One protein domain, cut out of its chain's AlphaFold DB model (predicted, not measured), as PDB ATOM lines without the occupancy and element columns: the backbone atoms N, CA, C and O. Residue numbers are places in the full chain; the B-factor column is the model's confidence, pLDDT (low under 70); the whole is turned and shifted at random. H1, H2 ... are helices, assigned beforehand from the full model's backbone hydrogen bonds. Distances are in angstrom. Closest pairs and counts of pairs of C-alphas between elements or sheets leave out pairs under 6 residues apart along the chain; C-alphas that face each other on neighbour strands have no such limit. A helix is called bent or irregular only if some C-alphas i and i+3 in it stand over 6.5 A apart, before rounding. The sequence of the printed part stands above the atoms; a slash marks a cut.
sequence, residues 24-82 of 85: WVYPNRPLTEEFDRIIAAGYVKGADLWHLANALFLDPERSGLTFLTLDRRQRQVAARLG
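AT A GLANCE: This is residues 24 to 82 of the 85 residues of an uncharacterized protein of Acidobacteria bacterium (UniProt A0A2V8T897). Three short helices form a small, rounded, compact body: H1 crosses H2 steeply, and H3 sits beside the first part of H2, running the same way at a shallow tilt. The centres of the three helices make a triangle, and a long loop, residues 59 to 71, leads from the last residue of H2 back to the first residue of H3. The printed part has 59 residues with three named helices, in the order H1, H2, H3 along the chain, and no named strand; the class is all helix, with 31 of the 59 residues in the helices. The whole is compact, with a radius of gyration of the C-alphas of 10.4 A, and the C-alphas span 28 by 22 by 19 A along their three main axes.

HOW THE PARTS SIT: From Trp 24 the printed part runs through residues 24 to 31, which hold no named helix, into H1, residues 32 to 41. A tight link, residues 42 to 46, joins H1 to H2, residues 47 to 58. H1 and H2 touch, with 9 pairs of C-alphas within 8 A. Their closest C-alphas, those of Glu 34 and Ala 53, are 5.0 A apart, and the two centres are 9.7 A apart. The lines of H1 and H2 stand at a steep tilt of 66 degrees, and the two helices run opposite ways. After H2 comes a long link, residues 59 to 71, and then H3, residues 72 to 80. H2 touches H3 with residues 48 to 52 alone, in 4 pairs of C-alphas within 8 A. The closest C-alphas of H2 and H3 are those of Asp 48 and Gln 74, 6.1 A apart. These two helices run the same way at a shallow tilt of 28 degrees, with their centres 11.9 A apart. H1 and H3 touch only at their ends, and only just, with 3 pairs of C-alphas within 8 A. Their closest C-alphas are those of Ala 41 and Arg 80, 6.0 A apart. The lines of H1 and H3 are about perpendicular, at 81 degrees, and their centres are 13.2 A apart. In the backbones of H1, H2 and H3 every O i to N i+4 pair is within hydrogen-bond range.

IN THESE COORDINATES: H1, Thr 32 to Ala 41, has 10 residues and measures 14.4 A from first to last C-alpha. It begins with C-alpha 32 at (19.509, -4.319, 41.629) and ends with C-alpha 41 at (26.362, -1.035, 29.419), and along it z falls. H2, Ala 47 to Leu 58, is the longest helix, with 12 residues and 16.5 A from first to last C-alpha; its C-alpha 47 is at (15.086, -12.996, 30.500). H3, Arg 72 to Arg 80, has 9 residues and measures 12.6 A; it ends with C-alpha 80 at (30.623, -4.574, 27.071). No helix is bent.

THE WHOLE: The two C-alphas farthest apart are those of Asn 28 and Arg 72, at 28.6 A. The C-alphas of Trp 24 and Gly 82, the first and last printed residues, are 22.4 A apart. The long link is that from H2 to H3, with 13 residues, whose C-alphas lie 8 to 14 A from the mean of all C-alphas. The printed part, residues 24 to 82 of a chain of 85 residues, has no cut. The mean pLDDT of the printed part of this model is 95.1, and no printed residue is under 70.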
ATOM      1  N   TRP A  24      22.410 -25.201  39.069       86.69
ATOM      2  CA  TRP A  24      21.411 -24.139  39.088       86.69
ATOM      3  C   TRP A  24      21.840 -23.021  40.030       86.69
ATOM      4  O   TRP A  24      22.183 -23.270  41.184       86.69
ATOM      5  N   VAL A  25      21.782 -21.786  39.542       86.94
ATOM      6  CA  VAL A  25      22.086 -20.591  40.328       86.94
ATOM      7  C   VAL A  25      20.779 -19.889  40.666       86.94
ATOM      8  O   VAL A  25      19.993 -19.564  39.777       86.94
ATOM      9  N   TYR A  26      20.568 -19.657  41.959       89.88
ATOM     10  CA  TYR A  26      19.449 -18.886  42.490       89.88
ATOM     11  C   TYR A  26      20.010 -17.815  43.425       89.88
ATOM     12  O   TYR A  26      20.414 -18.144  44.543       89.88
ATOM     13  N   PRO A  27      20.087 -16.551  42.978       93.69
ATOM     14  CA  PRO A  27      20.586 -15.466  43.804       93.69
ATOM     15  C   PRO A  27      19.777 -15.355  45.091       93.69
ATOM     16  O   PRO A  27      18.548 -15.358  45.079       93.69
ATOM     17  N   ASN A  28      20.483 -15.247  46.211       94.94
ATOM     18  CA  ASN A  28      19.899 -15.136  47.548       94.94
ATOM     19  C   ASN A  28      19.635 -13.678  47.965       94.94
ATOM     20  O   ASN A  28      19.328 -13.412  49.126       94.94
ATOM     21  N   ARG A  29      19.764 -12.736  47.025       96.75
ATOM     22  CA  ARG A  29      19.486 -11.312  47.212       96.75
ATOM     23  C   ARG A  29      18.907 -10.687  45.937       96.75
ATOM     24  O   ARG A  29      19.068 -11.262  44.858       96.75
ATOM     25  N   PRO A  30      18.278  -9.503  46.032       96.62
ATOM     26  CA  PRO A  30      17.932  -8.712  44.856       96.62
ATOM     27  C   PRO A  30      19.158  -8.425  43.977       96.62
ATOM     28  O   PRO A  30      20.263  -8.219  44.485       96.62
ATOM     29  N   LEU A  31      18.937  -8.376  42.661       97.00
ATOM     30  CA  LEU A  31      19.972  -8.144  41.645       97.00
ATOM     31  C   LEU A  31      20.033  -6.684  41.164       97.00
ATOM     32  O   LEU A  31      20.376  -6.412  40.015       97.00
ATOM     33  N   THR A  32      19.619  -5.736  42.007       97.00
ATOM     34  CA  THR A  32      19.509  -4.319  41.629       97.00
ATOM     35  C   THR A  32      20.845  -3.760  41.137       97.00
ATOM     36  O   THR A  32      20.889  -3.147  40.076       97.00
ATOM     37  N   GLU A  33      21.942  -4.053  41.841       97.19
ATOM     38  CA  GLU A  33      23.282  -3.589  41.460       97.19
ATOM     39  C   GLU A  33      23.714  -4.124  40.090       97.19
ATOM     40  O   GLU A  33      24.300  -3.404  39.281       97.19
ATOM     41  N   GLU A  34      23.413  -5.388  39.801       97.81
ATOM     42  CA  GLU A  34      23.702  -5.992  38.508       97.81
ATOM     43  C   GLU A  34      22.840  -5.387  37.403       97.81
ATOM     44  O   GLU A  34      23.350  -5.103  36.319       97.81
ATOM     45  N   PHE A  35      21.552  -5.154  37.667       97.75
ATOM     46  CA  PHE A  35      20.665  -4.504  36.707       97.75
ATOM     47  C   PHE A  35      21.158  -3.109  36.339       97.75
ATOM     48  O   PHE A  35      21.220  -2.802  35.149       97.75
ATOM     49  N   ASP A  36      21.576  -2.308  37.317       97.06
ATOM     50  CA  ASP A  36      22.094  -0.961  37.075       97.06
ATOM     51  C   ASP A  36      23.348  -0.997  36.191       97.06
ATOM     52  O   ASP A  36      23.443  -0.267  35.198       97.06
ATOM     53  N   ARG A  37      24.280  -1.921  36.473       97.06
ATOM     54  CA  ARG A  37      25.480  -2.136  35.645       97.06
ATOM     55  C   ARG A  37      25.127  -2.543  34.213       97.06
ATOM     56  O   ARG A  37      25.724  -2.038  33.262       97.06
ATOM     57  N   ILE A  38      24.157  -3.440  34.039       97.56
ATOM     58  CA  ILE A  38      23.730  -3.908  32.715       97.56
ATOM     59  C   ILE A  38      23.082  -2.770  31.930       97.56
ATOM     60  O   ILE A  38      23.458  -2.542  30.781       97.56
ATOM     61  N   ILE A  39      22.158  -2.030  32.548       95.94
ATOM     62  CA  ILE A  39      21.456  -0.908  31.918       95.94
ATOM     63  C   ILE A  39      22.454   0.166  31.466       95.94
ATOM     64  O   ILE A  39      22.317   0.685  30.356       95.94
ATOM     65  N   ALA A  40      23.491   0.438  32.267       96.88
ATOM     66  CA  ALA A  40      24.573   1.350  31.900       96.88
ATOM     67  C   ALA A  40      25.402   0.859  30.693       96.88
ATOM     68  O   ALA A  40      25.816   1.666  29.860       96.88
ATOM     69  N   ALA A  41      25.622  -0.453  30.548       96.69
ATOM     70  CA  ALA A  41      26.362  -1.035  29.419       96.69
ATOM     71  C   ALA A  41      25.524  -1.155  28.126       96.69
ATOM     72  O   ALA A  41      26.048  -1.103  27.000       96.69
ATOM     73  N   GLY A  42      24.209  -1.322  28.258       96.25
ATOM     74  CA  GLY A  42      23.271  -1.334  27.147       96.25
ATOM     75  C   GLY A  42      21.906  -1.909  27.510       96.25
ATOM     76  O   GLY A  42      21.742  -2.696  28.433       96.25
ATOM     77  N   TYR A  43      20.893  -1.545  26.730       92.88
ATOM     78  CA  TYR A  43      19.527  -1.967  27.021       92.88
ATOM     79  C   TYR A  43      19.281  -3.429  26.624       92.88
ATOM     80  O   TYR A  43      19.361  -3.760  25.440       92.88
ATOM     81  N   VAL A  44      18.890  -4.258  27.591       95.94
ATOM     82  CA  VAL A  44      18.248  -5.579  27.449       95.94
ATOM     83  C   VAL A  44      17.114  -5.678  28.477       95.94
ATOM     84  O   VAL A  44      17.073  -4.891  29.421       95.94
ATOM     85  N   LYS A  45      16.163  -6.604  28.307       94.06
ATOM     86  CA  LYS A  45      14.988  -6.711  29.190       94.06
ATOM     87  C   LYS A  45      14.561  -8.157  29.421       94.06
ATOM     88  O   LYS A  45      14.932  -9.045  28.660       94.06
ATOM     89  N   GLY A  46      13.733  -8.374  30.443       95.00
ATOM     90  CA  GLY A  46      13.164  -9.689  30.741       95.00
ATOM     91  C   GLY A  46      14.247 -10.737  31.002       95.00
ATOM     92  O   GLY A  46      15.165 -10.496  31.783       95.00
ATOM     93  N   ALA A  47      14.149 -11.885  30.329       93.44
ATOM     94  CA  ALA A  47      15.086 -12.996  30.500       93.44
ATOM     95  C   ALA A  47      16.535 -12.619  30.148       93.44
ATOM     96  O   ALA A  47      17.455 -13.055  30.835       93.44
ATOM     97  N   ASP A  48      16.750 -11.764  29.142       95.38
ATOM     98  CA  ASP A  48      18.108 -11.386  28.736       95.38
ATOM     99  C   ASP A  48      18.837 -10.606  29.833       95.38
ATOM    100  O   ASP A  48      20.015 -10.858  30.104       95.38
ATOM    101  N   LEU A  49      18.109  -9.686  30.478       97.12
ATOM    102  CA  LEU A  49      18.572  -8.924  31.635       97.12
ATOM    103  C   LEU A  49      18.800  -9.854  32.834       97.12
ATOM    104  O   LEU A  49      19.846  -9.782  33.474       97.12
ATOM    105  N   TRP A  50      17.852 -10.759  33.105       95.81
ATOM    106  CA  TRP A  50      17.947 -11.708  34.215       95.81
ATOM    107  C   TRP A  50      19.174 -12.620  34.103       95.81
ATOM    108  O   TRP A  50      19.901 -12.790  35.078       95.81
ATOM    109  N   HIS A  51      19.452 -13.175  32.921       95.44
ATOM    110  CA  HIS A  51      20.603 -14.058  32.716       95.44
ATOM    111  C   HIS A  51      21.939 -13.332  32.919       95.44
ATOM    112  O   HIS A  51      22.822 -13.866  33.587       95.44
ATOM    113  N   LEU A  52      22.084 -12.109  32.394       96.69
ATOM    114  CA  LEU A  52      23.292 -11.306  32.609       96.69
ATOM    115  C   LEU A  52      23.474 -10.938  34.083       96.69
ATOM    116  O   LEU A  52      24.592 -10.978  34.590       96.69
ATOM    117  N   ALA A  53      22.381 -10.630  34.779       97.44
ATOM    118  CA  ALA A  53      22.438 -10.296  36.192       97.44
ATOM    119  C   ALA A  53      22.853 -11.498  37.048       97.44
ATOM    120  O   ALA A  53      23.668 -11.357  37.948       97.44
ATOM    121  N   ASN A  54      22.371 -12.700  36.723       96.94
ATOM    122  CA  ASN A  54      22.820 -13.925  37.389       96.94
ATOM    123  C   ASN A  54      24.306 -14.207  37.134       96.94
ATOM    124  O   ASN A  54      25.014 -14.616  38.052       96.94
ATOM    125  N   ALA A  55      24.787 -13.972  35.910       96.00
ATOM    126  CA  ALA A  55      26.200 -14.138  35.590       96.00
ATOM    127  C   ALA A  55      27.084 -13.143  36.358       96.00
ATOM    128  O   ALA A  55      28.106 -13.549  36.898       96.00
ATOM    129  N   LEU A  56      26.675 -11.874  36.466       96.44
ATOM    130  CA  LEU A  56      27.384 -10.867  37.269       96.44
ATOM    131  C   LEU A  56      27.327 -11.158  38.768       96.44
ATOM    132  O   LEU A  56      28.304 -10.920  39.464       96.44
ATOM    133  N   PHE A  57      26.208 -11.677  39.269       96.88
ATOM    134  CA  PHE A  57      26.100 -12.103  40.661       96.88
ATOM    135  C   PHE A  57      27.093 -13.230  40.980       96.88
ATOM    136  O   PHE A  57      27.700 -13.231  42.049       96.88
ATOM    137  N   LEU A  58      27.260 -14.182  40.055       95.25
ATOM    138  CA  LEU A  58      28.144 -15.332  40.237       95.25
ATOM    139  C   LEU A  58      29.626 -14.993  40.019       95.25
ATOM    140  O   LEU A  58      30.475 -15.495  40.750       95.25
ATOM    141  N   ASP A  59      29.936 -14.153  39.030       95.69
ATOM    142  CA  ASP A  59      31.289 -13.677  38.729       95.69
ATOM    143  C   ASP A  59      31.295 -12.149  38.571       95.69
ATOM    144  O   ASP A  59      31.271 -11.626  37.447       95.69
ATOM    145  N   PRO A  60      31.333 -11.410  39.698       94.44
ATOM    146  CA  PRO A  60      31.303  -9.954  39.681       94.44
ATOM    147  C   PRO A  60      32.479  -9.333  38.944       94.44
ATOM    148  O   PRO A  60      32.331  -8.206  38.473       94.44
ATOM    149  N   GLU A  61      33.606 -10.050  38.817       93.44
ATOM    150  CA  GLU A  61      34.831  -9.603  38.142       93.44
ATOM    151  C   GLU A  61      34.932 -10.019  36.669       93.44
ATOM    152  O   GLU A  61      35.756  -9.473  35.933       93.44
ATOM    153  N   ARG A  62      34.026 -10.888  36.203       93.44
ATOM    154  CA  ARG A  62      33.946 -11.377  34.816       93.44
ATOM    155  C   ARG A  62      35.238 -12.072  34.358       93.44
ATOM    156  O   ARG A  62      35.553 -12.087  33.169       93.44
ATOM    157  N   SER A  63      36.005 -12.623  35.299       86.94
ATOM    158  CA  SER A  63      37.320 -13.229  35.048       86.94
ATOM    159  C   SER A  63      37.300 -14.756  35.003       86.94
ATOM    160  O   SER A  63      38.250 -15.361  34.513       86.94
ATOM    161  N   GLY A  64      36.254 -15.383  35.542       88.88
ATOM    162  CA  GLY A  64      36.146 -16.833  35.696       88.88
ATOM    163  C   GLY A  64      35.076 -17.484  34.822       88.88
ATOM    164  O   GLY A  64      35.090 -18.705  34.674       88.88
ATOM    165  N   LEU A  65      34.158 -16.701  34.244       92.44
ATOM    166  CA  LEU A  65      33.037 -17.216  33.459       92.44
ATOM    167  C   LEU A  65      33.031 -16.739  32.006       92.44
ATOM    168  O   LEU A  65      33.261 -15.572  31.683       92.44
ATOM    169  N   THR A  66      32.649 -17.664  31.131       93.69
ATOM    170  CA  THR A  66      32.318 -17.402  29.731       93.69
ATOM    171  C   THR A  66      30.803 -17.314  29.577       93.69
ATOM    172  O   THR A  66      30.076 -18.218  29.998       93.69
ATOM    173  N   PHE A  67      30.304 -16.239  28.961       94.19
ATOM    174  CA  PHE A  67      28.864 -16.032  28.787       94.19
ATOM    175  C   PHE A  67      28.394 -16.514  27.407       94.19
ATOM    176  O   PHE A  67      28.491 -15.808  26.399       94.19
ATOM    177  N   LEU A  68      27.833 -17.724  27.363       94.38
ATOM    178  CA  LEU A  68      27.328 -18.335  26.134       94.38
ATOM    179  C   LEU A  68      25.888 -17.899  25.839       94.38
ATOM    180  O   LEU A  68      24.965 -18.168  26.603       94.38
ATOM    181  N   THR A  69      25.676 -17.273  24.680       94.94
ATOM    182  CA  THR A  69      24.333 -16.931  24.190       94.94
ATOM    183  C   THR A  69      24.258 -16.916  22.666       94.94
ATOM    184  O   THR A  69      25.203 -16.518  21.967       94.94
ATOM    185  N   LEU A  70      23.108 -17.335  22.135       95.44
ATOM    186  CA  LEU A  70      22.759 -17.193  20.720       95.44
ATOM    187  C   LEU A  70      22.134 -15.825  20.414       95.44
ATOM    188  O   LEU A  70      22.174 -15.404  19.256       95.44
ATOM    189  N   ASP A  71      21.634 -15.105  21.423       95.88
ATOM    190  CA  ASP A  71      21.051 -13.780  21.235       95.88
ATOM    191  C   ASP A  71      22.141 -12.735  20.952       95.88
ATOM    192  O   ASP A  71      23.104 -12.555  21.706       95.88
ATOM    193  N   ARG A  72      22.005 -12.030  19.823       95.44
ATOM    194  CA  ARG A  72      23.013 -11.067  19.364       95.44
ATOM    195  C   ARG A  72      23.097  -9.847  20.277       95.44
ATOM    196  O   ARG A  72      24.197  -9.342  20.496       95.44
ATOM    197  N   ARG A  73      21.963  -9.357  20.774       95.38
ATOM    198  CA  ARG A  73      21.893  -8.143  21.588       95.38
ATOM    199  C   ARG A  73      22.455  -8.413  22.979       95.38
ATOM    200  O   ARG A  73      23.298  -7.657  23.451       95.38
ATOM    201  N   GLN A  74      22.065  -9.527  23.584       96.88
ATOM    202  CA  GLN A  74      22.597  -9.990  24.855       96.88
ATOM    203  C   GLN A  74      24.108 -10.215  24.771       96.88
ATOM    204  O   GLN A  74      24.834  -9.748  25.642       96.88
ATOM    205  N   ARG A  75      24.605 -10.833  23.690       96.56
ATOM    206  CA  ARG A  75      26.049 -11.008  23.460       96.56
ATOM    207  C   ARG A  75      26.802  -9.681  23.411       96.56
ATOM    208  O   ARG A  75      27.894  -9.574  23.956       96.56
ATOM    209  N   GLN A  76      26.240  -8.676  22.739       97.00
ATOM    210  CA  GLN A  76      26.856  -7.350  22.658       97.00
ATOM    211  C   GLN A  76      26.954  -6.691  24.035       97.00
ATOM    212  O   GLN A  76      27.985  -6.101  24.348       97.00
ATOM    213  N   VAL A  77      25.911  -6.807  24.858       97.12
ATOM    214  CA  VAL A  77      25.927  -6.267  26.224       97.12
ATOM    215  C   VAL A  77      26.871  -7.069  27.126       97.12
ATOM    216  O   VAL A  77      27.663  -6.461  27.837       97.12
ATOM    217  N   ALA A  78      26.886  -8.402  27.029       96.88
ATOM    218  CA  ALA A  78      27.824  -9.266  27.753       96.88
ATOM    219  C   ALA A  78      29.288  -8.870  27.498       96.88
ATOM    220  O   ALA A  78      30.060  -8.695  28.438       96.88
ATOM    221  N   ALA A  79      29.647  -8.650  26.229       95.75
ATOM    222  CA  ALA A  79      30.991  -8.229  25.845       95.75
ATOM    223  C   ALA A  79      31.357  -6.847  26.416       95.75
ATOM    224  O   ALA A  79      32.481  -6.646  26.863       95.75
ATOM    225  N   ARG A  80      30.409  -5.898  26.452       96.44
ATOM    226  CA  ARG A  80      30.623  -4.574  27.071       96.44
ATOM    227  C   ARG A  80      30.793  -4.640  28.588       96.44
ATOM    228  O   ARG A  80      31.487  -3.801  29.145       96.44
ATOM    229  N   LEU A  81      30.177  -5.626  29.238       95.44
ATOM    230  CA  LEU A  81      30.349  -5.903  30.669       95.44
ATOM    231  C   LEU A  81      31.681  -6.610  30.983       95.44
ATOM    232  O   LEU A  81      32.058  -6.718  32.150       95.44
ATOM    233  N   GLY A  82      32.404  -7.069  29.957       95.56
ATOM    234  CA  GLY A  82      33.704  -7.720  30.089       95.56
ATOM    235  C   GLY A  82      33.660  -9.248  30.115       95.56
ATOM    236  O   GLY A  82      34.696  -9.858  30.345       95.56
TER     237      GLY A  82